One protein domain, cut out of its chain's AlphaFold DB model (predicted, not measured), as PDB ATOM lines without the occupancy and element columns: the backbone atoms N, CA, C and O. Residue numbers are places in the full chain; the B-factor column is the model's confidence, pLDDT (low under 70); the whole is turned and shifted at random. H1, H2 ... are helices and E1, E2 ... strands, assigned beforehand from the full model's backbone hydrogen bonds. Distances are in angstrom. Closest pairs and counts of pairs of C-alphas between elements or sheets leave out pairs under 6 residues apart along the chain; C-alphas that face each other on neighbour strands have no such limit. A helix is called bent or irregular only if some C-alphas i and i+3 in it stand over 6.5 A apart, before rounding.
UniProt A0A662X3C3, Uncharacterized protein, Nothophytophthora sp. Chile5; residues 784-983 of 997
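This is residues 784 to 983 of the 997 residues of an uncharacterized protein of Nothophytophthora sp. Chile5 (UniProt A0A662X3C3). One long helix, H3, joins two lobes: its first part packs on the sheet E1 E2 E3, and its later part packs on H4 and H5, of which H5 covers E5 and E6 in the second sheet, E4 E5 E6. H2 packs on the first lobe, next to E1, and the bent helix H1 packs on H3 between the lobes, its arm H1a crossing H3; residues 814 to 819 stick out. The printed part has 200 residues with five named helices and six named strands, in the order H1 H2 E1 E2 E3 H3 H4 E4 E5 E6 H5; both sheets are antiparallel, ordered as named, and the class is mixed, helices and strands. The whole is compact, with a radius of gyration of the C-alphas of 18.5 A and spans of 58 by 40 by 33 A.

E4, residues 929 to 935, E5, residues 940 to 946, and E6, residues 949 to 956, form a meander, each strand the antiparallel neighbour of the one before. In the hairpin E4 and E5, N 932 and O 943 are 2.9 A apart, and in the hairpin E5 and E6, N 942 and O 954 are 2.9 A apart, both within hydrogen-bond range. Residues 787 to 788 pair parallel with residues 949 to 950 of E6. H5, residues 959 to 976, is on this sheet at a height of 5.5 A, making two layers, a helix on one face of a sheet; the C-alphas of Ser 953 and Ala 966 are the closest of E6 and H5, at 3.9 A. H4, residues 907 to 917, touches H5 about perpendicular, at 77 degrees, closest at the C-alphas of Ser 908 and Thr 967, 5.1 A. The hub is H3, residues 866 to 899. It touches H4 with residues 887 to 898 alone, at a steep tilt of 49 degrees, opposite ways; the C-alphas of Ala 891 and Ala 914 are closest, at 5.0 A. H1, residues 793 to 813, was assigned as one helix by its hydrogen bonds but is bent, with C-alphas 803 and 806 7.1 A apart; its arms are H1a, residues 793 to 803, and H1b, residues 806 to 813, which is irregular, with C-alphas 808 and 811 7.0 A apart. H1a touches H3 about perpendicular, at 85 degrees, closest at the C-alphas of Ile 802 and Ala 881, 4.8 A. The second meander is E1, residues 840 to 845, E2, residues 848 to 853, and E3, residues 856 to 862, in a twisted sheet. N 843 and O 850 of the hairpin E1 and E2 are 2.9 A apart, and N 851 and O 859 of the hairpin E2 and E3 are 2.8 A apart. H3 and H2, residues 822 to 835, are on the same face of this sheet, again two layers. The O i to N i+4 pairs are within hydrogen-bond range throughout H1a, H2, H3, H4 and H5; H1b has 1 of 4, and 3 of 5 O i to N i+3 pairs.

H3 is 49.3 A long, from C-alpha 866 at (112.289, 124.070, 121.177) to C-alpha 899 at (83.153, 87.341, 106.029). H5 measures 26.0 A, E6 21.6 A, E5 20.6 A, and E4 and H2 20.3 A each. H1a begins with C-alpha 793 at (86.221, 116.501, 108.613), and H5 ends with C-alpha 976 at (85.291, 104.787, 106.257).

The C-alphas of Arg 820 and Arg 938, the two farthest apart, are 61.0 A from each other. The printed part has no cut. The link from H4 to E4, 11 residues, is long. The mean pLDDT of the printed part is 85.3; it is under 70 at residue 784 and residues 811 to 820, 920 to 925 and 978 to 983.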
ATOM      1  N   GLN A 784      88.377 114.054 127.718       65.94
ATOM      2  CA  GLN A 784      87.048 114.104 127.134       65.94
ATOM      3  C   GLN A 784      87.241 114.215 125.640       65.94
ATOM      4  O   GLN A 784      87.944 115.119 125.178       65.94
ATOM      5  N   ALA A 785      86.618 113.285 124.910       77.44
ATOM      6  CA  ALA A 785      86.656 113.252 123.461       77.44
ATOM      7  C   ALA A 785      86.411 114.672 122.933       77.44
ATOM      8  O   ALA A 785      85.325 115.232 123.054       77.44
ATOM      9  N   THR A 786      87.479 115.289 122.438       81.44
ATOM     10  CA  THR A 786      87.488 116.678 121.963       81.44
ATOM     11  C   THR A 786      86.960 116.742 120.527       81.44
ATOM     12  O   THR A 786      86.626 117.810 120.011       81.44
ATOM     13  N   PHE A 787      86.829 115.564 119.917       86.88
ATOM     14  CA  PHE A 787      86.376 115.288 118.570       86.88
ATOM     15  C   PHE A 787      85.409 114.098 118.617       86.88
ATOM     16  O   PHE A 787      85.647 113.132 119.345       86.88
ATOM     17  N   SER A 788      84.325 114.158 117.846       88.62
ATOM     18  CA  SER A 788      83.322 113.086 117.747       88.62
ATOM     19  C   SER A 788      83.212 112.613 116.307       88.62
ATOM     20  O   SER A 788      83.195 113.446 115.409       88.62
ATOM     21  N   TYR A 789      83.073 111.306 116.074       88.12
ATOM     22  CA  TYR A 789      82.889 110.683 114.752       88.12
ATOM     23  C   TYR A 789      81.787 111.313 113.873       88.12
ATOM     24  O   TYR A 789      81.797 111.137 112.657       88.12
ATOM     25  N   HIS A 790      80.856 112.068 114.464       84.75
ATOM     26  CA  HIS A 790      79.881 112.896 113.749       84.75
ATOM     27  C   HIS A 790      80.490 114.084 112.975       84.75
ATOM     28  O   HIS A 790      79.831 114.658 112.108       84.75
ATOM     29  N   GLU A 791      81.724 114.484 113.273       87.62
ATOM     30  CA  GLU A 791      82.408 115.602 112.629       87.62
ATOM     31  C   GLU A 791      83.065 115.133 111.323       87.62
ATOM     32  O   GLU A 791      84.170 114.594 111.318       87.62
ATOM     33  N   SER A 792      82.382 115.366 110.197       84.94
ATOM     34  CA  SER A 792      82.749 114.872 108.855       84.94
ATOM     35  C   SER A 792      84.212 115.094 108.451       84.94
ATOM     36  O   SER A 792      84.803 114.257 107.767       84.94
ATOM     37  N   PHE A 793      84.824 116.191 108.903       87.81
ATOM     38  CA  PHE A 793      86.221 116.501 108.613       87.81
ATOM     39  C   PHE A 793      87.208 115.486 109.217       87.81
ATOM     40  O   PHE A 793      88.294 115.316 108.669       87.81
ATOM     41  N   LEU A 794      86.854 114.797 110.311       90.50
ATOM     42  CA  LEU A 794      87.729 113.818 110.964       90.50
ATOM     43  C   LEU A 794      88.012 112.618 110.073       90.50
ATOM     44  O   LEU A 794      89.141 112.148 110.069       90.50
ATOM     45  N   VAL A 795      87.030 112.141 109.303       89.44
ATOM     46  CA  VAL A 795      87.220 110.995 108.399       89.44
ATOM     47  C   VAL A 795      88.265 111.340 107.338       89.44
ATOM     48  O   VAL A 795      89.214 110.588 107.134       89.44
ATOM     49  N   HIS A 796      88.150 112.516 106.719       87.44
ATOM     50  CA  HIS A 796      89.084 112.983 105.692       87.44
ATOM     51  C   HIS A 796      90.466 113.366 106.263       87.44
ATOM     52  O   HIS A 796      91.496 113.043 105.663       87.44
ATOM     53  N   MET A 797      90.501 113.998 107.443       90.12
ATOM     54  CA  MET A 797      91.737 114.326 108.161       90.12
ATOM     55  C   MET A 797      92.475 113.050 108.572       90.12
ATOM     56  O   MET A 797      93.622 112.875 108.177       90.12
ATOM     57  N   LEU A 798      91.816 112.119 109.274       91.00
ATOM     58  CA  LEU A 798      92.421 110.860 109.717       91.00
ATOM     59  C   LEU A 798      92.799 109.954 108.545       91.00
ATOM     60  O   LEU A 798      93.858 109.344 108.604       91.00
ATOM     61  N   SER A 799      92.011 109.903 107.467       90.00
ATOM     62  CA  SER A 799      92.393 109.201 106.232       90.00
ATOM     63  C   SER A 799      93.722 109.739 105.683       90.00
ATOM     64  O   SER A 799      94.682 108.991 105.484       90.00
ATOM     65  N   THR A 800      93.842 111.062 105.565       87.69
ATOM     66  CA  THR A 800      95.078 111.728 105.132       87.69
ATOM     67  C   THR A 800      96.238 111.511 106.119       87.69
ATOM     68  O   THR A 800      97.370 111.260 105.696       87.69
ATOM     69  N   PHE A 801      95.951 111.531 107.423       86.81
ATOM     70  CA  PHE A 801      96.891 111.304 108.521       86.81
ATOM     71  C   PHE A 801      97.466 109.880 108.484       86.81
ATOM     72  O   PHE A 801      98.683 109.723 108.458       86.81
ATOM     73  N   ILE A 802      96.634 108.835 108.378       90.06
ATOM     74  CA  ILE A 802      97.099 107.437 108.331       90.06
ATOM     75  C   ILE A 802      97.735 107.066 106.990       90.06
ATOM     76  O   ILE A 802      98.692 106.287 106.973       90.06
ATOM     77  N   GLN A 803      97.241 107.601 105.867       86.62
ATOM     78  CA  GLN A 803      97.773 107.300 104.536       86.62
ATOM     79  C   GLN A 803      99.086 108.050 104.272       86.62
ATOM     80  O   GLN A 803     100.118 107.424 104.024       86.62
ATOM     81  N   LYS A 804      99.072 109.389 104.300       86.62
ATOM     82  CA  LYS A 804     100.157 110.218 103.744       86.62
ATOM     83  C   LYS A 804     101.256 110.518 104.762       86.62
ATOM     84  O   LYS A 804     102.433 110.521 104.391       86.62
ATOM     85  N   LEU A 805     100.905 110.729 106.034       85.56
ATOM     86  CA  LEU A 805     101.859 111.218 107.035       85.56
ATOM     87  C   LEU A 805     103.043 110.261 107.289       85.56
ATOM     88  O   LEU A 805     104.182 110.728 107.210       85.56
ATOM     89  N   PRO A 806     102.856 108.939 107.505       85.25
ATOM     90  CA  PRO A 806     103.977 108.053 107.820       85.25
ATOM     91  C   PRO A 806     104.976 107.918 106.669       85.25
ATOM     92  O   PRO A 806     106.182 107.850 106.896       85.25
ATOM     93  N   HIS A 807     104.495 107.963 105.425       83.56
ATOM     94  CA  HIS A 807     105.349 107.922 104.241       83.56
ATOM     95  C   HIS A 807     106.145 109.229 104.077       83.56
ATOM     96  O   HIS A 807     107.358 109.197 103.872       83.56
ATOM     97  N   ALA A 808     105.502 110.388 104.254       81.06
ATOM     98  CA  ALA A 808     106.156 111.694 104.135       81.06
ATOM     99  C   ALA A 808     107.129 112.030 105.285       81.06
ATOM    100  O   ALA A 808     108.016 112.878 105.108       81.06
ATOM    101  N   LEU A 809     106.968 111.373 106.442       78.31
ATOM    102  CA  LEU A 809     107.847 111.474 107.611       78.31
ATOM    103  C   LEU A 809     108.886 110.343 107.718       78.31
ATOM    104  O   LEU A 809     109.816 110.481 108.506       78.31
ATOM    105  N   GLY A 810     108.824 109.265 106.927       71.06
ATOM    106  CA  GLY A 810     109.803 108.164 107.014       71.06
ATOM    107  C   GLY A 810     111.267 108.617 106.857       71.06
ATOM    108  O   GLY A 810     112.169 108.124 107.537       71.06
ATOM    109  N   ALA A 811     111.501 109.650 106.041       65.69
ATOM    110  CA  ALA A 811     112.814 110.278 105.866       65.69
ATOM    111  C   ALA A 811     113.336 111.041 107.109       65.69
ATOM    112  O   ALA A 811     114.535 111.301 107.191       65.69
ATOM    113  N   VAL A 812     112.475 111.388 108.076       64.81
ATOM    114  CA  VAL A 812     112.865 112.013 109.358       64.81
ATOM    115  C   VAL A 812     113.676 111.033 110.199       64.81
ATOM    116  O   VAL A 812     114.714 111.390 110.751       64.81
ATOM    117  N   PHE A 813     113.196 109.793 110.296       59.84
ATOM    118  CA  PHE A 813     113.705 108.799 111.241       59.84
ATOM    119  C   PHE A 813     114.838 107.953 110.656       59.84
ATOM    120  O   PHE A 813     115.759 107.579 111.378       59.84
ATOM    121  N   ASN A 814     114.854 107.773 109.333       62.44
ATOM    122  CA  ASN A 814     115.965 107.138 108.621       62.44
ATOM    123  C   ASN A 814     117.208 108.051 108.496       62.44
ATOM    124  O   ASN A 814     118.264 107.612 108.033       62.44
ATOM    125  N   ALA A 815     117.128 109.316 108.926       59.31
ATOM    126  CA  ALA A 815     118.252 110.248 108.958       59.31
ATOM    127  C   ALA A 815     119.223 109.936 110.118       59.31
ATOM    128  O   ALA A 815     119.235 110.600 111.154       59.31
ATOM    129  N   THR A 816     120.106 108.950 109.916       49.56
ATOM    130  CA  THR A 816     121.124 108.495 110.894       49.56
ATOM    131  C   THR A 816     122.044 109.602 111.432       49.56
ATOM    132  O   THR A 816     122.643 109.461 112.500       49.56
ATOM    133  N   LYS A 817     122.149 110.736 110.729       56.25
ATOM    134  CA  LYS A 817     122.837 111.947 111.189       56.25
ATOM    135  C   LYS A 817     121.825 112.912 111.810       56.25
ATOM    136  O   LYS A 817     121.122 113.603 111.076       56.25
ATOM    137  N   LYS A 818     121.824 113.020 113.151       58.88
ATOM    138  CA  LYS A 818     121.050 114.024 113.915       58.88
ATOM    139  C   LYS A 818     121.127 115.402 113.223       58.88
ATOM    140  O   LYS A 818     122.234 115.951 113.134       58.88
ATOM    141  N   PRO A 819     120.013 115.973 112.736       60.72
ATOM    142  CA  PRO A 819     120.044 117.211 111.966       60.72
ATOM    143  C   PRO A 819     120.386 118.393 112.881       60.72
ATOM    144  O   PRO A 819     119.574 118.865 113.668       60.72
ATOM    145  N   ARG A 820     121.623 118.892 112.770       64.88
ATOM    146  CA  ARG A 820     122.207 119.908 113.673       64.88
ATOM    147  C   ARG A 820     121.595 121.320 113.571       64.88
ATOM    148  O   ARG A 820     122.162 122.254 114.126       64.88
ATOM    149  N   LYS A 821     120.503 121.520 112.825       80.25
ATOM    150  CA  LYS A 821     119.912 122.844 112.551       80.25
ATOM    151  C   LYS A 821     118.408 122.836 112.829       80.25
ATOM    152  O   LYS A 821     117.683 122.090 112.181       80.25
ATOM    153  N   MET A 822     117.951 123.738 113.704       83.62
ATOM    154  CA  MET A 822     116.535 123.937 114.070       83.62
ATOM    155  C   MET A 822     115.591 123.987 112.858       83.62
ATOM    156  O   MET A 822     114.562 123.321 112.841       83.62
ATOM    157  N   ASN A 823     115.990 124.724 111.815       85.81
ATOM    158  CA  ASN A 823     115.252 124.911 110.560       85.81
ATOM    159  C   ASN A 823     114.810 123.578 109.908       85.81
ATOM    160  O   ASN A 823     113.754 123.517 109.291       85.81
ATOM    161  N   TRP A 824     115.556 122.481 110.099       85.62
ATOM    162  CA  TRP A 824     115.148 121.156 109.616       85.62
ATOM    163  C   TRP A 824     113.871 120.655 110.305       85.62
ATOM    164  O   TRP A 824     112.972 120.169 109.629       85.62
ATOM    165  N   TYR A 825     113.770 120.807 111.628       86.69
ATOM    166  CA  TYR A 825     112.604 120.377 112.403       86.69
ATOM    167  C   TYR A 825     111.379 121.249 112.114       86.69
ATOM    168  O   TYR A 825     110.298 120.712 111.889       86.69
ATOM    169  N   ILE A 826     111.570 122.571 112.019       89.44
ATOM    170  CA  ILE A 826     110.514 123.519 111.622       89.44
ATOM    171  C   ILE A 826     109.944 123.120 110.251       89.44
ATOM    172  O   ILE A 826     108.746 122.888 110.133       89.44
ATOM    173  N   LYS A 827     110.800 122.876 109.249       88.62
ATOM    174  CA  LYS A 827     110.381 122.423 107.906       88.62
ATOM    175  C   LYS A 827     109.690 121.061 107.857       88.62
ATOM    176  O   LYS A 827     109.074 120.735 106.838       88.62
ATOM    177  N   TYR A 828     109.795 120.255 108.912       87.81
ATOM    178  CA  TYR A 828     109.007 119.036 109.060       87.81
ATOM    179  C   TYR A 828     107.679 119.279 109.781       87.81
ATOM    180  O   TYR A 828     106.688 118.699 109.350       87.81
ATOM    181  N   ALA A 829     107.601 120.183 110.762       88.88
ATOM    182  CA  ALA A 829     106.319 120.651 111.302       88.88
ATOM    183  C   ALA A 829     105.465 121.322 110.205       88.88
ATOM    184  O   ALA A 829     104.366 120.849 109.928       88.88
ATOM    185  N   GLU A 830     106.033 122.271 109.453       90.00
ATOM    186  CA  GLU A 830     105.411 122.885 108.263       90.00
ATOM    187  C   GLU A 830     104.948 121.846 107.222       90.00
ATOM    188  O   GLU A 830     104.061 122.112 106.410       90.00
ATOM    189  N   ARG A 831     105.609 120.680 107.150       87.88
ATOM    190  CA  ARG A 831     105.231 119.591 106.234       87.88
ATOM    191  C   ARG A 831     104.042 118.801 106.779       87.88
ATOM    192  O   ARG A 831     103.185 118.423 105.993       87.88
ATOM    193  N   ILE A 832     103.989 118.557 108.090       88.94
ATOM    194  CA  ILE A 832     102.834 117.936 108.755       88.94
ATOM    195  C   ILE A 832     101.592 118.807 108.543       88.94
ATOM    196  O   ILE A 832     100.565 118.285 108.113       88.94
ATOM    197  N   GLU A 833     101.716 120.119 108.763       90.75
ATOM    198  CA  GLU A 833     100.645 121.097 108.544       90.75
ATOM    199  C   GLU A 833     100.129 121.043 107.103       90.75
ATOM    200  O   GLU A 833      98.964 120.722 106.905       90.75
ATOM    201  N   ARG A 834     100.998 121.214 106.094       89.31
ATOM    202  CA  ARG A 834     100.616 121.150 104.664       89.31
ATOM    203  C   ARG A 834     100.047 119.803 104.208       89.31
ATOM    204  O   ARG A 834      99.292 119.753 103.245       89.31
ATOM    205  N   ILE A 835     100.424 118.692 104.845       86.88
ATOM    206  CA  ILE A 835      99.841 117.374 104.534       86.88
ATOM    207  C   ILE A 835      98.434 117.251 105.115       86.88
ATOM    208  O   ILE A 835      97.586 116.615 104.500       86.88
ATOM    209  N   CYS A 836      98.195 117.845 106.283       85.19
ATOM    210  CA  CYS A 836      96.939 117.750 107.023       85.19
ATOM    211  C   CYS A 836      96.129 119.061 106.974       85.19
ATOM    212  O   CYS A 836      95.299 119.318 107.850       85.19
ATOM    213  N   GLU A 837      96.381 119.899 105.971       81.94
ATOM    214  CA  GLU A 837      95.720 121.180 105.733       81.94
ATOM    215  C   GLU A 837      94.273 120.947 105.247       81.94
ATOM    216  O   GLU A 837      94.029 119.976 104.525       81.94
ATOM    217  N   PRO A 838      93.281 121.780 105.623       82.38
ATOM    218  CA  PRO A 838      93.327 122.939 106.527       82.38
ATOM    219  C   PRO A 838      93.143 122.602 108.024       82.38
ATOM    220  O   PRO A 838      92.720 123.458 108.800       82.38
ATOM    221  N   TYR A 839      93.383 121.358 108.452       85.94
ATOM    222  CA  TYR A 839      92.971 120.883 109.777       85.94
ATOM    223  C   TYR A 839      94.032 121.063 110.866       85.94
ATOM    224  O   TYR A 839      93.689 121.568 111.932       85.94
ATOM    225  N   VAL A 840      95.278 120.638 110.631       89.62
ATOM    226  CA  VAL A 840      96.345 120.619 111.655       89.62
ATOM    227  C   VAL A 840      97.173 121.905 111.629       89.62
ATOM    228  O   VAL A 840      97.602 122.348 110.567       89.62
ATOM    229  N   ARG A 841      97.461 122.456 112.815       91.19
ATOM    230  CA  ARG A 841      98.420 123.551 113.053       91.19
ATOM    231  C   ARG A 841      99.323 123.214 114.241       91.19
ATOM    232  O   ARG A 841      98.834 122.661 115.226       91.19
ATOM    233  N   VAL A 842     100.607 123.558 114.175       91.69
ATOM    234  CA  VAL A 842     101.627 123.262 115.196       91.69
ATOM    235  C   VAL A 842     102.187 124.566 115.763       91.69
ATOM    236  O   VAL A 842     103.062 125.193 115.168       91.69
ATOM    237  N   LYS A 843     101.726 124.966 116.952       91.94
ATOM    238  CA  LYS A 843     102.291 126.109 117.683       91.94
ATOM    239  C   LYS A 843     103.361 125.634 118.661       91.94
ATOM    240  O   LYS A 843     103.161 124.644 119.362       91.94
ATOM    241  N   VAL A 844     104.490 126.339 118.729       90.44
ATOM    242  CA  VAL A 844     105.556 126.084 119.711       90.44
ATOM    243  C   VAL A 844     105.923 127.395 120.392       90.44
ATOM    244  O   VAL A 844     106.518 128.283 119.787       90.44
ATOM    245  N   GLU A 845     105.557 127.500 121.664       87.50
ATOM    246  CA  GLU A 845     105.618 128.706 122.481       87.50
ATOM    247  C   GLU A 845     106.540 128.434 123.678       87.50
ATOM    248  O   GLU A 845     106.154 127.849 124.689       87.50
ATOM    249  N   SER A 846     107.804 128.851 123.556       83.62
ATOM    250  CA  SER A 846     108.874 128.657 124.553       83.62
ATOM    251  C   SER A 846     109.127 127.187 124.954       83.62
ATOM    252  O   SER A 846     109.850 126.486 124.245       83.62
ATOM    253  N   THR A 847     108.572 126.730 126.080       86.69
ATOM    254  CA  THR A 847     108.689 125.368 126.632       86.69
ATOM    255  C   THR A 847     107.463 124.488 126.373       86.69
ATOM    256  O   THR A 847     107.444 123.341 126.817       86.69
ATOM    257  N   LYS A 848     106.451 124.986 125.649       91.75
ATOM    258  CA  LYS A 848     105.217 124.259 125.331       91.75
ATOM    259  C   LYS A 848     105.020 124.144 123.821       91.75
ATOM    260  O   LYS A 848     105.229 125.105 123.085       91.75
ATOM    261  N   ALA A 849     104.604 122.975 123.348       92.06
ATOM    262  CA  ALA A 849     104.117 122.777 121.989       92.06
ATOM    263  C   ALA A 849     102.657 122.334 122.029       92.06
ATOM    264  O   ALA A 849     102.305 121.412 122.763       92.06
ATOM    265  N   VAL A 850     101.822 122.988 121.226       92.88
ATOM    266  CA  VAL A 850     100.393 122.702 121.106       92.88
ATOM    267  C   VAL A 850     100.082 122.436 119.639       92.88
ATOM    268  O   VAL A 850     100.125 123.332 118.794       92.88
ATOM    269  N   VAL A 851      99.766 121.182 119.334       92.12
ATOM    270  CA  VAL A 851      99.167 120.796 118.059       92.12
ATOM    271  C   VAL A 851      97.665 120.986 118.189       92.12
ATOM    272  O   VAL A 851      97.032 120.407 119.075       92.12
ATOM    273  N   THR A 852      97.085 121.767 117.288       91.94
ATOM    274  CA  THR A 852      95.640 121.983 117.216       91.94
ATOM    275  C   THR A 852      95.056 121.396 115.941       91.94
ATOM    276  O   THR A 852      95.677 121.473 114.882       91.94
ATOM    277  N   VAL A 853      93.843 120.858 116.041       90.88
ATOM    278  CA  VAL A 853      93.013 120.406 114.925       90.88
ATOM    279  C   VAL A 853      91.754 121.269 114.883       90.88
ATOM    280  O   VAL A 853      90.952 121.244 115.815       90.88
ATOM    281  N   ARG A 854      91.601 122.067 113.816       86.69
ATOM    282  CA  ARG A 854      90.573 123.123 113.684       86.69
ATOM    283  C   ARG A 854      90.473 123.998 114.941       86.69
ATOM    284  O   ARG A 854      89.403 124.155 115.525       86.69
ATOM    285  N   ASP A 855      91.633 124.488 115.380       85.56
ATOM    286  CA  ASP A 855      91.830 125.353 116.552       85.56
ATOM    287  C   ASP A 855      91.384 124.751 117.910       85.56
ATOM    288  O   ASP A 855      91.438 125.423 118.939       85.56
ATOM    289  N   ARG A 856      91.025 123.457 117.952       86.12
ATOM    290  CA  ARG A 856      90.890 122.665 119.186       86.12
ATOM    291  C   ARG A 856      92.187 121.927 119.492       86.12
ATOM    292  O   ARG A 856      92.885 121.500 118.577       86.12
ATOM    293  N   GLU A 857      92.496 121.719 120.763       89.31
ATOM    294  CA  GLU A 857      93.708 121.004 121.167       89.31
ATOM    295  C   GLU A 857      93.677 119.521 120.753       89.31
ATOM    296  O   GLU A 857      92.762 118.781 121.116       89.31
ATOM    297  N   TRP A 858      94.709 119.081 120.035       89.38
ATOM    298  CA  TRP A 858      94.947 117.677 119.708       89.38
ATOM    299  C   TRP A 858      96.028 117.097 120.626       89.38
ATOM    300  O   TRP A 858      95.748 116.216 121.436       89.38
ATOM    301  N   LEU A 859      97.234 117.667 120.602       89.00
ATOM    302  CA  LEU A 859      98.373 117.223 121.410       89.00
ATOM    303  C   LEU A 859      99.008 118.422 122.117       89.00
ATOM    304  O   LEU A 859      99.360 119.398 121.460       89.00
ATOM    305  N   THR A 860      99.225 118.308 123.426       90.75
ATOM    306  CA  THR A 860     100.072 119.226 124.197       90.75
ATOM    307  C   THR A 860     101.323 118.485 124.649       90.75
ATOM    308  O   THR A 860     101.239 117.359 125.135       90.75
ATOM    309  N   LEU A 861     102.482 119.121 124.498       90.19
ATOM    310  CA  LEU A 861     103.773 118.641 124.985       90.19
ATOM    311  C   LEU A 861     104.501 119.765 125.720       90.19
ATOM    312  O   LEU A 861     104.475 120.916 125.286       90.19
ATOM    313  N   GLU A 862     105.202 119.414 126.792       91.38
ATOM    314  CA  GLU A 862     106.067 120.322 127.545       91.38
ATOM    315  C   GLU A 862     107.501 119.790 127.528       91.38
ATOM    316  O   GLU A 862     107.735 118.592 127.687       91.38
ATOM    317  N   GLY A 863     108.472 120.673 127.293       88.19
ATOM    318  CA  GLY A 863     109.839 120.270 126.987       88.19
ATOM    319  C   GLY A 863     110.861 121.373 127.237       88.19
ATOM    320  O   GLY A 863     110.600 122.562 127.070       88.19
ATOM    321  N   SER A 864     112.071 120.965 127.617       85.44
ATOM    322  CA  SER A 864     113.155 121.865 128.035       85.44
ATOM    323  C   SER A 864     113.833 122.635 126.895       85.44
ATOM    324  O   SER A 864     114.693 123.477 127.150       85.44
ATOM    325  N   SER A 865     113.480 122.362 125.635       88.00
ATOM    326  CA  SER A 865     113.971 123.110 124.478       88.00
ATOM    327  C   SER A 865     112.999 123.049 123.300       88.00
ATOM    328  O   SER A 865     112.301 122.058 123.092       88.00
ATOM    329  N   THR A 866     113.040 124.062 122.440       87.62
ATOM    330  CA  THR A 866     112.289 124.070 121.177       87.62
ATOM    331  C   THR A 866     112.723 122.954 120.215       87.62
ATOM    332  O   THR A 866     111.892 122.445 119.469       87.62
ATOM    333  N   VAL A 867     113.983 122.487 120.264       86.44
ATOM    334  CA  VAL A 867     114.446 121.340 119.450       86.44
ATOM    335  C   VAL A 867     113.786 120.036 119.902       86.44
ATOM    336  O   VAL A 867     113.332 119.258 119.061       86.44
ATOM    337  N   THR A 868     113.739 119.780 121.215       87.38
ATOM    338  CA  THR A 868     113.093 118.577 121.765       87.38
ATOM    339  C   THR A 868     111.593 118.614 121.505       87.38
ATOM    340  O   THR A 868     111.087 117.654 120.938       87.38
ATOM    341  N   LEU A 869     110.936 119.759 121.729       90.50
ATOM    342  CA  LEU A 869     109.511 119.953 121.436       90.50
ATOM    343  C   LEU A 869     109.146 119.622 119.983       90.50
ATOM    344  O   LEU A 869     108.294 118.768 119.761       90.50
ATOM    345  N   TYR A 870     109.811 120.209 118.978       90.25
ATOM    346  CA  TYR A 870     109.529 119.843 117.581       90.25
ATOM    347  C   TYR A 870     109.847 118.365 117.291       90.25
ATOM    348  O   TYR A 870     109.116 117.711 116.550       90.25
ATOM    349  N   THR A 871     110.914 117.812 117.881       88.38
ATOM    350  CA  THR A 871     111.256 116.384 117.733       88.38
ATOM    351  C   THR A 871     110.169 115.476 118.314       88.38
ATOM    352  O   THR A 871     109.883 114.425 117.745       88.38
ATOM    353  N   GLU A 872     109.575 115.860 119.440       89.62
ATOM    354  CA  GLU A 872     108.531 115.116 120.142       89.62
ATOM    355  C   GLU A 872     107.174 115.273 119.450       89.62
ATOM    356  O   GLU A 872     106.528 114.259 119.220       89.62
ATOM    357  N   VAL A 873     106.802 116.466 118.963       91.31
ATOM    358  CA  VAL A 873     105.617 116.658 118.100       91.31
ATOM    359  C   VAL A 873     105.674 115.739 116.874       91.31
ATOM    360  O   VAL A 873     104.725 115.006 116.604       91.31
ATOM    361  N   ILE A 874     106.798 115.732 116.145       89.94
ATOM    362  CA  ILE A 874     106.954 114.912 114.931       89.94
ATOM    363  C   ILE A 874     106.912 113.408 115.264       89.94
ATOM    364  O   ILE A 874     106.390 112.621 114.476       89.94
ATOM    365  N   LYS A 875     107.429 112.996 116.432       88.94
ATOM    366  CA  LYS A 875     107.343 111.607 116.917       88.94
ATOM    367  C   LYS A 875     105.925 111.208 117.305       88.94
ATOM    368  O   LYS A 875     105.472 110.163 116.853       88.94
ATOM    369  N   SER A 876     105.246 112.006 118.127       90.25
ATOM    370  CA  SER A 876     103.907 111.695 118.628       90.25
ATOM    371  C   SER A 876     102.905 111.635 117.486       90.25
ATOM    372  O   SER A 876     102.241 110.618 117.330       90.25
ATOM    373  N   LEU A 877     102.882 112.632 116.593       90.19
ATOM    374  CA  LEU A 877     101.971 112.615 115.444       90.19
ATOM    375  C   LEU A 877     102.251 111.448 114.480       90.19
ATOM    376  O   LEU A 877     101.313 110.891 113.916       90.19
ATOM    377  N   LEU A 878     103.511 111.015 114.327       88.25
ATOM    378  CA  LEU A 878     103.817 109.784 113.590       88.25
ATOM    379  C   LEU A 878     103.315 108.530 114.325       88.25
ATOM    380  O   LEU A 878     102.711 107.664 113.695       88.25
ATOM    381  N   ALA A 879     103.565 108.417 115.631       88.12
ATOM    382  CA  ALA A 879     103.151 107.268 116.433       88.12
ATOM    383  C   ALA A 879     101.622 107.120 116.460       88.12
ATOM    384  O   ALA A 879     101.107 106.020 116.272       88.12
ATOM    385  N   GLU A 880     100.897 108.231 116.594       90.31
ATOM    386  CA  GLU A 880      99.441 108.262 116.504       90.31
ATOM    387  C   GLU A 880      98.949 107.871 115.106       90.31
ATOM    388  O   GLU A 880      98.036 107.056 114.995       90.31
ATOM    389  N   ALA A 881      99.559 108.389 114.031       90.19
ATOM    390  CA  ALA A 881      99.198 108.023 112.659       90.19
ATOM    391  C   ALA A 881      99.421 106.526 112.374       90.19
ATOM    392  O   ALA A 881      98.625 105.906 111.666       90.19
ATOM    393  N   VAL A 882     100.467 105.927 112.953       88.31
ATOM    394  CA  VAL A 882     100.705 104.477 112.902       88.31
ATOM    395  C   VAL A 882      99.664 103.722 113.730       88.31
ATOM    396  O   VAL A 882      99.055 102.796 113.208       88.31
ATOM    397  N   SER A 883      99.367 104.133 114.964       89.38
ATOM    398  CA  SER A 883      98.366 103.457 115.805       89.38
ATOM    399  C   SER A 883      96.927 103.574 115.268       89.38
ATOM    400  O   SER A 883      96.143 102.636 115.408       89.38
ATOM    401  N   TRP A 884      96.567 104.674 114.597       91.31
ATOM    402  CA  TRP A 884      95.307 104.774 113.848       91.31
ATOM    403  C   TRP A 884      95.284 103.838 112.629       91.31
ATOM    404  O   TRP A 884      94.249 103.225 112.359       91.31
ATOM    405  N   ARG A 885      96.415 103.682 111.922       90.44
ATOM    406  CA  ARG A 885      96.562 102.720 110.818       90.44
ATOM    407  C   ARG A 885      96.413 101.277 111.322       90.44
ATOM    408  O   ARG A 885      95.573 100.552 110.809       90.44
ATOM    409  N   GLU A 886      97.130 100.889 112.378       89.00
ATOM    410  CA  GLU A 886      97.032  99.558 113.004       89.00
ATOM    411  C   GLU A 886      95.604  99.230 113.475       89.00
ATOM    412  O   GLU A 886      95.116  98.116 113.267       89.00
ATOM    413  N   LEU A 887      94.906 100.206 114.071       90.12
ATOM    414  CA  LEU A 887      93.516 100.056 114.510       90.12
ATOM    415  C   LEU A 887      92.550  99.792 113.344       90.12
ATOM    416  O   LEU A 887      91.664  98.945 113.472       90.12
ATOM    417  N   LYS A 888      92.721 100.500 112.221       91.38
ATOM    418  CA  LYS A 888      91.964 100.275 110.982       91.38
ATOM    419  C   LYS A 888      92.298  98.913 110.372       91.38
ATOM    420  O   LYS A 888      91.390  98.146 110.067       91.38
ATOM    421  N   ASP A 889      93.579  98.597 110.211       90.94
ATOM    422  CA  ASP A 889      94.024  97.407 109.483       90.94
ATOM    423  C   ASP A 889      93.626  96.113 110.228       90.94
ATOM    424  O   ASP A 889      93.193  95.142 109.604       90.94
ATOM    425  N   GLU A 890      93.655  96.097 111.569       91.69
ATOM    426  CA  GLU A 890      93.110  94.981 112.362       91.69
ATOM    427  C   GLU A 890      91.565  94.940 112.339       91.69
ATOM    428  O   GLU A 890      90.987  93.860 112.474       91.69
ATOM    429  N   ALA A 891      90.872  96.064 112.109       92.12
ATOM    430  CA  ALA A 891      89.418  96.094 111.908       92.12
ATOM    431  C   ALA A 891      88.998  95.525 110.539       92.12
ATOM    432  O   ALA A 891      88.077  94.708 110.478       92.12
ATOM    433  N   GLU A 892      89.707  95.872 109.463       92.50
ATOM    434  CA  GLU A 892      89.518  95.293 108.125       92.50
ATOM    435  C   GLU A 892      89.850  93.789 108.119       92.50
ATOM    436  O   GLU A 892      89.056  92.970 107.658       92.50
ATOM    437  N   LYS A 893      90.965  93.391 108.739       92.06
ATOM    438  CA  LYS A 893      91.360  91.985 108.927       92.06
ATOM    439  C   LYS A 893      90.378  91.191 109.796       92.06
ATOM    440  O   LYS A 893      90.127  90.013 109.530       92.06
ATOM    441  N   ALA A 894      89.795  91.805 110.829       91.94
ATOM    442  CA  ALA A 894      88.722  91.183 111.600       91.94
ATOM    443  C   ALA A 894      87.457  90.999 110.749       91.94
ATOM    444  O   ALA A 894      86.851  89.929 110.815       91.94
ATOM    445  N   LEU A 895      87.080  92.002 109.947       91.25
ATOM    446  CA  LEU A 895      85.925  91.939 109.050       91.25
ATOM    447  C   LEU A 895      86.083  90.803 108.040       91.25
ATOM    448  O   LEU A 895      85.175  89.986 107.899       91.25
ATOM    449  N   GLU A 896      87.253  90.697 107.416       90.88
ATOM    450  CA  GLU A 896      87.538  89.667 106.420       90.88
ATOM    451  C   GLU A 896      87.557  88.254 107.028       90.88
ATOM    452  O   GLU A 896      86.990  87.320 106.460       90.88
ATOM    453  N   HIS A 897      88.083  88.089 108.250       88.88
ATOM    454  CA  HIS A 897      87.990  86.815 108.982       88.88
ATOM    455  C   HIS A 897      86.535  86.412 109.282       88.88
ATOM    456  O   HIS A 897      86.227  85.221 109.335       88.88
ATOM    457  N   PHE A 898      85.636  87.368 109.534       88.56
ATOM    458  CA  PHE A 898      84.223  87.053 109.756       88.56
ATOM    459  C   PHE A 898      83.467  86.805 108.441       88.56
ATOM    460  O   PHE A 898      82.707  85.843 108.394       88.56
ATOM    461  N   ARG A 899      83.718  87.577 107.374       89.19
ATOM    462  CA  ARG A 899      83.153  87.341 106.029       89.19
ATOM    463  C   ARG A 899      83.502  85.954 105.493       89.19
ATOM    464  O   ARG A 899      82.616  85.209 105.101       89.19
ATOM    465  N   SER A 900      84.770  85.558 105.591       87.56
ATOM    466  CA  SER A 900      85.265  84.228 105.189       87.56
ATOM    467  C   SER A 900      84.782  83.056 106.070       87.56
ATOM    468  O   SER A 900      85.254  81.929 105.910       87.56
ATOM    469  N   ARG A 901      83.870  83.293 107.025       85.94
ATOM    470  CA  ARG A 901      83.317  82.266 107.930       85.94
ATOM    471  C   ARG A 901      81.808  82.337 108.163       85.94
ATOM    472  O   ARG A 901      81.256  81.367 108.676       85.94
ATOM    473  N   PHE A 902      81.166  83.464 107.868       84.38
ATOM    474  CA  PHE A 902      79.749  83.705 108.132       84.38
ATOM    475  C   PHE A 902      79.191  84.683 107.092       84.38
ATOM    476  O   PHE A 902      79.630  85.833 107.044       84.38
ATOM    477  N   ASP A 903      78.167  84.270 106.341       75.19
ATOM    478  CA  ASP A 903      77.517  85.122 105.329       75.19
ATOM    479  C   ASP A 903      76.935  86.407 105.947       75.19
ATOM    480  O   ASP A 903      76.973  87.481 105.353       75.19
ATOM    481  N   ASN A 904      76.458  86.309 107.194       77.81
ATOM    482  CA  ASN A 904      75.949  87.422 107.994       77.81
ATOM    483  C   ASN A 904      76.904  87.764 109.152       77.81
ATOM    484  O   ASN A 904      76.624  87.515 110.329       77.81
ATOM    485  N   ALA A 905      78.058  88.342 108.816       80.44
ATOM    486  CA  ALA A 905      79.042  88.827 109.782       80.44
ATOM    487  C   ALA A 905      78.467  89.943 110.685       80.44
ATOM    488  O   ALA A 905      78.353  91.101 110.285       80.44
ATOM    489  N   ASN A 906      78.136  89.619 111.940       88.19
ATOM    490  CA  ASN A 906      77.654  90.614 112.900       88.19
ATOM    491  C   ASN A 906      78.768  91.617 113.265       88.19
ATOM    492  O   ASN A 906      79.671  91.325 114.056       88.19
ATOM    493  N   MET A 907      78.633  92.832 112.732       90.56
ATOM    494  CA  MET A 907      79.562  93.958 112.863       90.56
ATOM    495  C   MET A 907      79.960  94.294 114.315       90.56
ATOM    496  O   MET A 907      81.105  94.677 114.552       90.56
ATOM    497  N   SER A 908      79.100  94.069 115.322       92.31
ATOM    498  CA  SER A 908      79.497  94.287 116.727       92.31
ATOM    499  C   SER A 908      80.556  93.288 117.215       92.31
ATOM    500  O   SER A 908      81.403  93.639 118.036       92.31
ATOM    501  N   PHE A 909      80.543  92.048 116.704       90.75
ATOM    502  CA  PHE A 909      81.574  91.046 117.005       90.75
ATOM    503  C   PHE A 909      82.851  91.260 116.189       90.75
ATOM    504  O   PHE A 909      83.941  91.031 116.716       90.75
ATOM    505  N   VAL A 910      82.730  91.760 114.953       93.00
ATOM    506  CA  VAL A 910      83.871  92.214 114.142       93.00
ATOM    507  C   VAL A 910      84.653  93.294 114.895       93.00
ATOM    508  O   VAL A 910      85.844  93.117 115.159       93.00
ATOM    509  N   PHE A 911      83.967  94.352 115.344       94.19
ATOM    510  CA  PHE A 911      84.571  95.417 116.144       94.19
ATOM    511  C   PHE A 911      85.208  94.883 117.428       94.19
ATOM    512  O   PHE A 911      86.380  95.133 117.703       94.19
ATOM    513  N   LEU A 912      84.445  94.109 118.213       92.75
ATOM    514  CA  LEU A 912      84.916  93.538 119.476       92.75
ATOM    515  C   LEU A 912      86.178  92.693 119.304       92.75
ATOM    516  O   LEU A 912      87.019  92.672 120.203       92.75
ATOM    517  N   ARG A 913      86.326  91.991 118.178       90.75
ATOM    518  CA  ARG A 913      87.535  91.228 117.880       90.75
ATOM    519  C   ARG A 913      88.733  92.149 117.682       90.75
ATOM    520  O   ARG A 913      89.702  91.992 118.420       90.75
ATOM    521  N   ALA A 914      88.657  93.105 116.758       90.75
ATOM    522  CA  ALA A 914      89.760  94.029 116.485       90.75
ATOM    523  C   ALA A 914      90.150  94.830 117.740       90.75
ATOM    524  O   ALA A 914      91.309  94.861 118.157       90.75
ATOM    525  N   TRP A 915      89.143  95.360 118.439       90.19
ATOM    526  CA  TRP A 915      89.303  96.100 119.687       90.19
ATOM    527  C   TRP A 915      90.008  95.295 120.789       90.19
ATOM    528  O   TRP A 915      90.728  95.876 121.607       90.19
ATOM    529  N   ASN A 916      89.819  93.971 120.828       88.50
ATOM    530  CA  ASN A 916      90.479  93.088 121.790       88.50
ATOM    531  C   ASN A 916      91.834  92.547 121.300       88.50
ATOM    532  O   ASN A 916      92.728  92.431 122.131       88.50
ATOM    533  N   ALA A 917      92.042  92.293 120.004       84.94
ATOM    534  CA  ALA A 917      93.343  91.881 119.457       84.94
ATOM    535  C   ALA A 917      94.447  92.884 119.846       84.94
ATOM    536  O   ALA A 917      95.432  92.531 120.502       84.94
ATOM    537  N   LEU A 918      94.171  94.171 119.626       75.12
ATOM    538  CA  LEU A 918      95.039  95.293 119.992       75.12
ATOM    539  C   LEU A 918      95.264  95.434 121.517       75.12
ATOM    540  O   LEU A 918      96.130  96.187 121.947       75.12
ATOM    541  N   LYS A 919      94.474  94.774 122.389       73.00
ATOM    542  CA  LYS A 919      94.716  94.760 123.857       73.00
ATOM    543  C   LYS A 919      95.785  93.755 124.283       73.00
ATOM    544  O   LYS A 919      96.219  93.817 125.437       73.00
ATOM    545  N   HIS A 920      96.169  92.839 123.396       62.72
ATOM    546  CA  HIS A 920      97.284  91.916 123.603       62.72
ATOM    547  C   HIS A 920      98.593  92.498 123.043       62.72
ATOM    548  O   HIS A 920      99.644  92.300 123.642       62.72
ATOM    549  N   GLN A 921      98.519  93.322 121.994       59.25
ATOM    550  CA  GLN A 921      99.627  94.112 121.431       59.25
ATOM    551  C   GLN A 921      99.847  95.438 122.195       59.25
ATOM    552  O   GLN A 921      99.866  96.520 121.610       59.25
ATOM    553  N   ARG A 922      99.976  95.381 123.530       50.91
ATOM    554  CA  ARG A 922     100.036  96.592 124.387       50.91
ATOM    555  C   ARG A 922     101.248  97.499 124.153       50.91
ATOM    556  O   ARG A 922     101.250  98.615 124.656       50.91
ATOM    557  N   GLU A 923     102.248  97.019 123.428       54.00
ATOM    558  CA  GLU A 923     103.506  97.722 123.157       54.00
ATOM    559  C   GLU A 923     103.495  98.462 121.803       54.00
ATOM    560  O   GLU A 923     104.414  99.227 121.529       54.00
ATOM    561  N   CYS A 924     102.459  98.274 120.969       53.41
ATOM    562  CA  CYS A 924     102.350  98.880 119.628       53.41
ATOM    563  C   CYS A 924     101.476 100.151 119.606       53.41
ATOM    564  O   CYS A 924     101.813 101.149 118.974       53.41
ATOM    565  N   MET A 925     100.356 100.132 120.337       68.88
ATOM    566  CA  MET A 925      99.363 101.213 120.322       68.88
ATOM    567  C   MET A 925      99.764 102.373 121.243       68.88
ATOM    568  O   MET A 925      99.604 102.285 122.459       68.88
ATOM    569  N   SER A 926     100.218 103.481 120.652       75.56
ATOM    570  CA  SER A 926     100.552 104.735 121.346       75.56
ATOM    571  C   SER A 926      99.331 105.461 121.927       75.56
ATOM    572  O   SER A 926      99.425 106.117 122.961       75.56
ATOM    573  N   LEU A 927      98.174 105.325 121.273       82.12
ATOM    574  CA  LEU A 927      96.934 106.010 121.634       82.12
ATOM    575  C   LEU A 927      96.206 105.305 122.795       82.12
ATOM    576  O   LEU A 927      95.948 104.096 122.705       82.12
ATOM    577  N   PRO A 928      95.780 106.034 123.848       84.44
ATOM    578  CA  PRO A 928      94.929 105.471 124.888       84.44
ATOM    579  C   PRO A 928      93.582 105.054 124.291       84.44
ATOM    580  O   PRO A 928      93.049 105.705 123.391       84.44
ATOM    581  N   ARG A 929      93.015 103.951 124.791       87.75
ATOM    582  CA  ARG A 929      91.739 103.403 124.311       87.75
ATOM    583  C   ARG A 929      90.778 103.161 125.458       87.75
ATOM    584  O   ARG A 929      91.048 102.342 126.337       87.75
ATOM    585  N   GLN A 930      89.640 103.838 125.407       88.75
ATOM    586  CA  GLN A 930      88.609 103.812 126.434       88.75
ATOM    587  C   GLN A 930      87.296 103.275 125.851       88.75
ATOM    588  O   GLN A 930      87.017 103.401 124.657       88.75
ATOM    589  N   ALA A 931      86.485 102.656 126.702       90.75
ATOM    590  CA  ALA A 931      85.136 102.215 126.373       90.75
ATOM    591  C   ALA A 931      84.250 102.576 127.563       90.75
ATOM    592  O   ALA A 931      84.246 101.861 128.567       90.75
ATOM    593  N   ASN A 932      83.587 103.726 127.479       91.06
ATOM    594  CA  ASN A 932      82.856 104.294 128.602       91.06
ATOM    595  C   ASN A 932      81.390 103.871 128.540       91.06
ATOM    596  O   ASN A 932      80.795 103.753 127.466       91.06
ATOM    597  N   TYR A 933      80.815 103.645 129.715       92.62
ATOM    598  CA  TYR A 933      79.438 103.215 129.897       92.62
ATOM    599  C   TYR A 933      78.756 104.137 130.900       92.62
ATOM    600  O   TYR A 933      79.271 104.367 131.995       92.62
ATOM    601  N   SER A 934      77.584 104.642 130.533       87.94
ATOM    602  CA  SER A 934      76.738 105.466 131.390       87.94
ATOM    603  C   SER A 934      75.349 104.841 131.470       87.94
ATOM    604  O   SER A 934      74.804 104.371 130.470       87.94
ATOM    605  N   ARG A 935      74.766 104.826 132.669       89.19
ATOM    606  CA  ARG A 935      73.409 104.333 132.910       89.19
ATOM    607  C   ARG A 935      72.541 105.495 133.378       89.19
ATOM    608  O   ARG A 935      72.701 105.933 134.512       89.19
ATOM    609  N   GLY A 936      71.644 105.952 132.510       83.81
ATOM    610  CA  GLY A 936      70.498 106.765 132.904       83.81
ATOM    611  C   GLY A 936      69.335 105.890 133.398       83.81
ATOM    612  O   GLY A 936      69.377 104.665 133.255       83.81
ATOM    613  N   ASP A 937      68.267 106.506 133.911       78.81
ATOM    614  CA  ASP A 937      67.064 105.792 134.390       78.81
ATOM    615  C   ASP A 937      66.396 104.932 133.315       78.81
ATOM    616  O   ASP A 937      65.892 103.848 133.602       78.81
ATOM    617  N   ARG A 938      66.366 105.447 132.078       83.31
ATOM    618  CA  ARG A 938      65.671 104.836 130.933       83.31
ATOM    619  C   ARG A 938      66.596 104.394 129.807       83.31
ATOM    620  O   ARG A 938      66.194 103.580 128.990       83.31
ATOM    621  N   LEU A 939      67.812 104.938 129.733       90.44
ATOM    622  CA  LEU A 939      68.737 104.695 128.628       90.44
ATOM    623  C   LEU A 939      70.118 104.306 129.150       90.44
ATOM    624  O   LEU A 939      70.737 105.011 129.949       90.44
ATOM    625  N   HIS A 940      70.634 103.207 128.620       90.81
ATOM    626  CA  HIS A 940      72.050 102.893 128.657       90.81
ATOM    627  C   HIS A 940      72.748 103.621 127.511       90.81
ATOM    628  O   HIS A 940      72.235 103.644 126.393       90.81
ATOM    629  N   HIS A 941      73.931 104.167 127.771       91.19
ATOM    630  CA  HIS A 941      74.795 104.780 126.772       91.19
ATOM    631  C   HIS A 941      76.178 104.124 126.800       91.19
ATOM    632  O   HIS A 941      76.744 103.893 127.871       91.19
ATOM    633  N   TRP A 942      76.723 103.847 125.619       94.75
ATOM    634  CA  TRP A 942      78.099 103.400 125.420       94.75
ATOM    635  C   TRP A 942      78.801 104.318 124.429       94.75
ATOM    636  O   TRP A 942      78.224 104.645 123.390       94.75
ATOM    637  N   ASN A 943      80.063 104.648 124.699       94.31
ATOM    638  CA  ASN A 943      80.962 105.237 123.713       94.31
ATOM    639  C   ASN A 943      82.332 104.543 123.697       94.31
ATOM    640  O   ASN A 943      82.754 103.922 124.674       94.31
ATOM    641  N   PHE A 944      83.010 104.637 122.557       93.75
ATOM    642  CA  PHE A 944      84.383 104.181 122.364       93.75
ATOM    643  C   PHE A 944      85.253 105.378 121.994       93.75
ATOM    644  O   PHE A 944      84.891 106.149 121.105       93.75
ATOM    645  N   VAL A 945      86.391 105.526 122.671       92.00
ATOM    646  CA  VAL A 945      87.297 106.673 122.522       92.00
ATOM    647  C   VAL A 945      88.722 106.177 122.276       92.00
ATOM    648  O   VAL A 945      89.170 105.215 122.909       92.00
ATOM    649  N   VAL A 946      89.420 106.817 121.340       90.69
ATOM    650  CA  VAL A 946      90.806 106.535 120.944       90.69
ATOM    651  C   VAL A 946      91.559 107.862 120.881       90.69
ATOM    652  O   VAL A 946      91.198 108.741 120.097       90.69
ATOM    653  N   GLY A 947      92.570 108.040 121.736       88.88
ATOM    654  CA  GLY A 947      93.125 109.373 121.997       88.88
ATOM    655  C   GLY A 947      92.013 110.338 122.414       88.88
ATOM    656  O   GLY A 947      91.175 109.996 123.244       88.88
ATOM    657  N   LYS A 948      91.945 111.501 121.760       89.38
ATOM    658  CA  LYS A 948      90.888 112.508 121.970       89.38
ATOM    659  C   LYS A 948      89.679 112.368 121.024       89.38
ATOM    660  O   LYS A 948      88.874 113.298 120.946       89.38
ATOM    661  N   VAL A 949      89.526 111.245 120.310       91.75
ATOM    662  CA  VAL A 949      88.434 111.012 119.341       91.75
ATOM    663  C   VAL A 949      87.448 109.959 119.850       91.75
ATOM    664  O   VAL A 949      87.807 108.799 120.036       91.75
ATOM    665  N   GLU A 950      86.177 110.333 120.007       93.81
ATOM    666  CA  GLU A 950      85.066 109.381 120.117       93.81
ATOM    667  C   GLU A 950      84.815 108.763 118.736       93.81
ATOM    668  O   GLU A 950      84.365 109.456 117.825       93.81
ATOM    669  N   ILE A 951      85.084 107.465 118.576       94.00
ATOM    670  CA  ILE A 951      84.944 106.753 117.294       94.00
ATOM    671  C   ILE A 951      83.533 106.210 117.044       94.00
ATOM    672  O   ILE A 951      83.190 105.891 115.913       94.00
ATOM    673  N   GLY A 952      82.702 106.088 118.081       94.12
ATOM    674  CA  GLY A 952      81.327 105.615 117.937       94.12
ATOM    675  C   GLY A 952      80.588 105.504 119.266       94.12
ATOM    676  O   GLY A 952      81.175 105.136 120.288       94.12
ATOM    677  N   SER A 953      79.285 105.798 119.249       94.69
ATOM    678  CA  SER A 953      78.432 105.728 120.439       94.69
ATOM    679  C   SER A 953      76.975 105.368 120.163       94.69
ATOM    680  O   SER A 953      76.424 105.607 119.084       94.69
ATOM    681  N   GLY A 954      76.335 104.761 121.157       94.19
ATOM    682  CA  GLY A 954      74.987 104.214 121.068       94.19
ATOM    683  C   GLY A 954      74.234 104.388 122.377       94.19
ATOM    684  O   GLY A 954      74.792 104.170 123.451       94.19
ATOM    685  N   SER A 955      72.962 104.771 122.271       92.38
ATOM    686  CA  SER A 955      72.030 104.884 123.394       92.38
ATOM    687  C   SER A 955      70.816 104.002 123.123       92.38
ATOM    688  O   SER A 955      70.283 104.048 122.016       92.38
ATOM    689  N   HIS A 956      70.382 103.208 124.102       94.88
ATOM    690  CA  HIS A 956      69.195 102.354 123.993       94.88
ATOM    691  C   HIS A 956      68.643 101.983 125.377       94.88
ATOM    692  O   HIS A 956      69.380 102.001 126.364       94.88
ATOM    693  N   GLU A 957      67.369 101.597 125.447       92.50
ATOM    694  CA  GLU A 957      66.724 101.120 126.683       92.50
ATOM    695  C   GLU A 957      67.322  99.789 127.170       92.50
ATOM    696  O   GLU A 957      67.409  99.525 128.366       92.50
ATOM    697  N   GLU A 958      67.843  98.983 126.243       92.19
ATOM    698  CA  GLU A 958      68.651  97.801 126.553       92.19
ATOM    699  C   GLU A 958      70.158  98.088 126.511       92.19
ATOM    700  O   GLU A 958      70.711  98.470 125.479       92.19
ATOM    701  N   ASN A 959      70.862  97.742 127.592       93.62
ATOM    702  CA  ASN A 959      72.324  97.837 127.694       93.62
ATOM    703  C   ASN A 959      73.069  97.108 126.556       93.62
ATOM    704  O   ASN A 959      74.039  97.623 125.996       93.62
ATOM    705  N   ARG A 960      72.588  95.914 126.181       93.31
ATOM    706  CA  ARG A 960      73.170  95.093 125.106       93.31
ATOM    707  C   ARG A 960      73.070  95.776 123.743       93.31
ATOM    708  O   ARG A 960      74.004  95.682 122.949       93.31
ATOM    709  N   GLU A 961      71.962  96.456 123.483       94.19
ATOM    710  CA  GLU A 961      71.701  97.106 122.203       94.19
ATOM    711  C   GLU A 961      72.369  98.482 122.117       94.19
ATOM    712  O   GLU A 961      72.960  98.804 121.091       94.19
ATOM    713  N   ALA A 962      72.434  99.236 123.221       92.62
ATOM    714  CA  ALA A 962      73.266 100.438 123.315       92.62
ATOM    715  C   ALA A 962      74.738 100.125 122.975       92.62
ATOM    716  O   ALA A 962      75.367 100.824 122.178       92.62
ATOM    717  N   PHE A 963      75.256  99.011 123.507       95.56
ATOM    718  CA  PHE A 963      76.583  98.488 123.176       95.56
ATOM    719  C   PHE A 963      76.700  98.065 121.699       95.56
ATOM    720  O   PHE A 963      77.708  98.364 121.048       95.56
ATOM    721  N   ARG A 964      75.687  97.386 121.139       95.75
ATOM    722  CA  ARG A 964      75.667  96.989 119.720       95.75
ATOM    723  C   ARG A 964      75.726  98.214 118.808       95.75
ATOM    724  O   ARG A 964      76.578  98.269 117.931       95.75
ATOM    725  N   LEU A 965      74.891  99.223 119.051       95.19
ATOM    726  CA  LEU A 965      74.872 100.468 118.282       95.19
ATOM    727  C   LEU A 965      76.218 101.207 118.362       95.19
ATOM    728  O   LEU A 965      76.740 101.632 117.332       95.19
ATOM    729  N   ALA A 966      76.817 101.304 119.554       95.75
ATOM    730  CA  ALA A 966      78.127 101.928 119.737       95.75
ATOM    731  C   ALA A 966      79.241 101.202 118.962       95.75
ATOM    732  O   ALA A 966      80.023 101.840 118.261       95.75
ATOM    733  N   THR A 967      79.289  99.867 119.041       96.12
ATOM    734  CA  THR A 967      80.308  99.049 118.353       96.12
ATOM    735  C   THR A 967      80.129  98.992 116.836       96.12
ATOM    736  O   THR A 967      81.123  98.998 116.116       96.12
ATOM    737  N   VAL A 968      78.890  98.982 116.332       95.12
ATOM    738  CA  VAL A 968      78.608  99.031 114.886       95.12
ATOM    739  C   VAL A 968      79.080 100.356 114.287       95.12
ATOM    740  O   VAL A 968      79.813 100.337 113.301       95.12
ATOM    741  N   LYS A 969      78.743 101.496 114.906       95.00
ATOM    742  CA  LYS A 969      79.216 102.811 114.440       95.00
ATOM    743  C   LYS A 969      80.730 102.972 114.557       95.00
ATOM    744  O   LYS A 969      81.346 103.530 113.661       95.00
ATOM    745  N   ALA A 970      81.332 102.455 115.631       95.62
ATOM    746  CA  ALA A 970      82.780 102.502 115.817       95.62
ATOM    747  C   ALA A 970      83.541 101.709 114.740       95.62
ATOM    748  O   ALA A 970      84.642 102.098 114.359       95.62
ATOM    749  N   LEU A 971      82.957 100.625 114.217       94.56
ATOM    750  CA  LEU A 971      83.509  99.905 113.071       94.56
ATOM    751  C   LEU A 971      83.282 100.647 111.752       94.56
ATOM    752  O   LEU A 971      84.218 100.777 110.973       94.56
ATOM    753  N   ASP A 972      82.068 101.147 111.516       93.69
ATOM    754  CA  ASP A 972      81.733 101.932 110.322       93.69
ATOM    755  C   ASP A 972      82.651 103.161 110.183       93.69
ATOM    756  O   ASP A 972      83.258 103.370 109.135       93.69
ATOM    757  N   PHE A 973      82.879 103.912 111.266       94.12
ATOM    758  CA  PHE A 973      83.843 105.016 111.291       94.12
ATOM    759  C   PHE A 973      85.253 104.583 110.859       94.12
ATOM    760  O   PHE A 973      85.842 105.221 109.989       94.12
ATOM    761  N   LEU A 974      85.778 103.486 111.421       93.12
ATOM    762  CA  LEU A 974      87.120 102.982 111.101       93.12
ATOM    763  C   LEU A 974      87.244 102.498 109.647       93.12
ATOM    764  O   LEU A 974      88.254 102.775 109.005       93.12
ATOM    765  N   LEU A 975      86.221 101.820 109.117       90.88
ATOM    766  CA  LEU A 975      86.188 101.344 107.728       90.88
ATOM    767  C   LEU A 975      86.000 102.486 106.714       90.88
ATOM    768  O   LEU A 975      86.411 102.368 105.561       90.88
ATOM    769  N   ASN A 976      85.410 103.612 107.120       90.25
ATOM    770  CA  ASN A 976      85.291 104.787 106.257       90.25
ATOM    771  C   ASN A 976      86.601 105.594 106.140       90.25
ATOM    772  O   ASN A 976      86.730 106.381 105.202       90.25
ATOM    773  N   LEU A 977      87.609 105.356 106.996       86.19
ATOM    774  CA  LEU A 977      88.936 105.989 106.882       86.19
ATOM    775  C   LEU A 977      89.703 105.580 105.606       86.19
ATOM    776  O   LEU A 977      90.621 106.289 105.191       86.19
ATOM    777  N   SER A 978      89.334 104.465 104.968       65.69
ATOM    778  CA  SER A 978      89.884 103.973 103.692       65.69
ATOM    779  C   SER A 978      89.065 104.383 102.455       65.69
ATOM    780  O   SER A 978      89.403 103.977 101.347       65.69
ATOM    781  N   SER A 979      87.990 105.175 102.593       56.81
ATOM    782  CA  SER A 979      87.160 105.572 101.442       56.81
ATOM    783  C   SER A 979      87.810 106.665 100.576       56.81
ATOM    784  O   SER A 979      87.435 107.838 100.637       56.81
ATOM    785  N   ASP A 980      88.657 106.240  99.633       51.56
ATOM    786  CA  ASP A 980      89.186 107.047  98.514       51.56
ATOM    787  C   ASP A 980      88.088 107.638  97.593       51.56
ATOM    788  O   ASP A 980      88.377 108.423  96.691       51.56
ATOM    789  N   ARG A 981      86.804 107.364  97.875       45.78
ATOM    790  CA  ARG A 981      85.630 108.052  97.306       45.78
ATOM    791  C   ARG A 981      85.652 109.579  97.494       45.78
ATOM    792  O   ARG A 981      85.011 110.277  96.719       45.78
ATOM    793  N   TYR A 982      86.417 110.106  98.458       46.59
ATOM    794  CA  TYR A 982      86.717 111.548  98.562       46.59
ATOM    795  C   TYR A 982      88.060 111.959  97.927       46.59
ATOM    796  O   TYR A 982      88.325 113.148  97.763       46.59
ATOM    797  N   GLY A 983      88.904 111.000  97.543       42.16
ATOM    798  CA  GLY A 983      90.172 111.228  96.850       42.16
ATOM    799  C   GLY A 983      89.990 111.549  95.365       42.16
ATOM    800  O   GLY A 983      90.622 112.480  94.868       42.16
TER     801      GLY A 983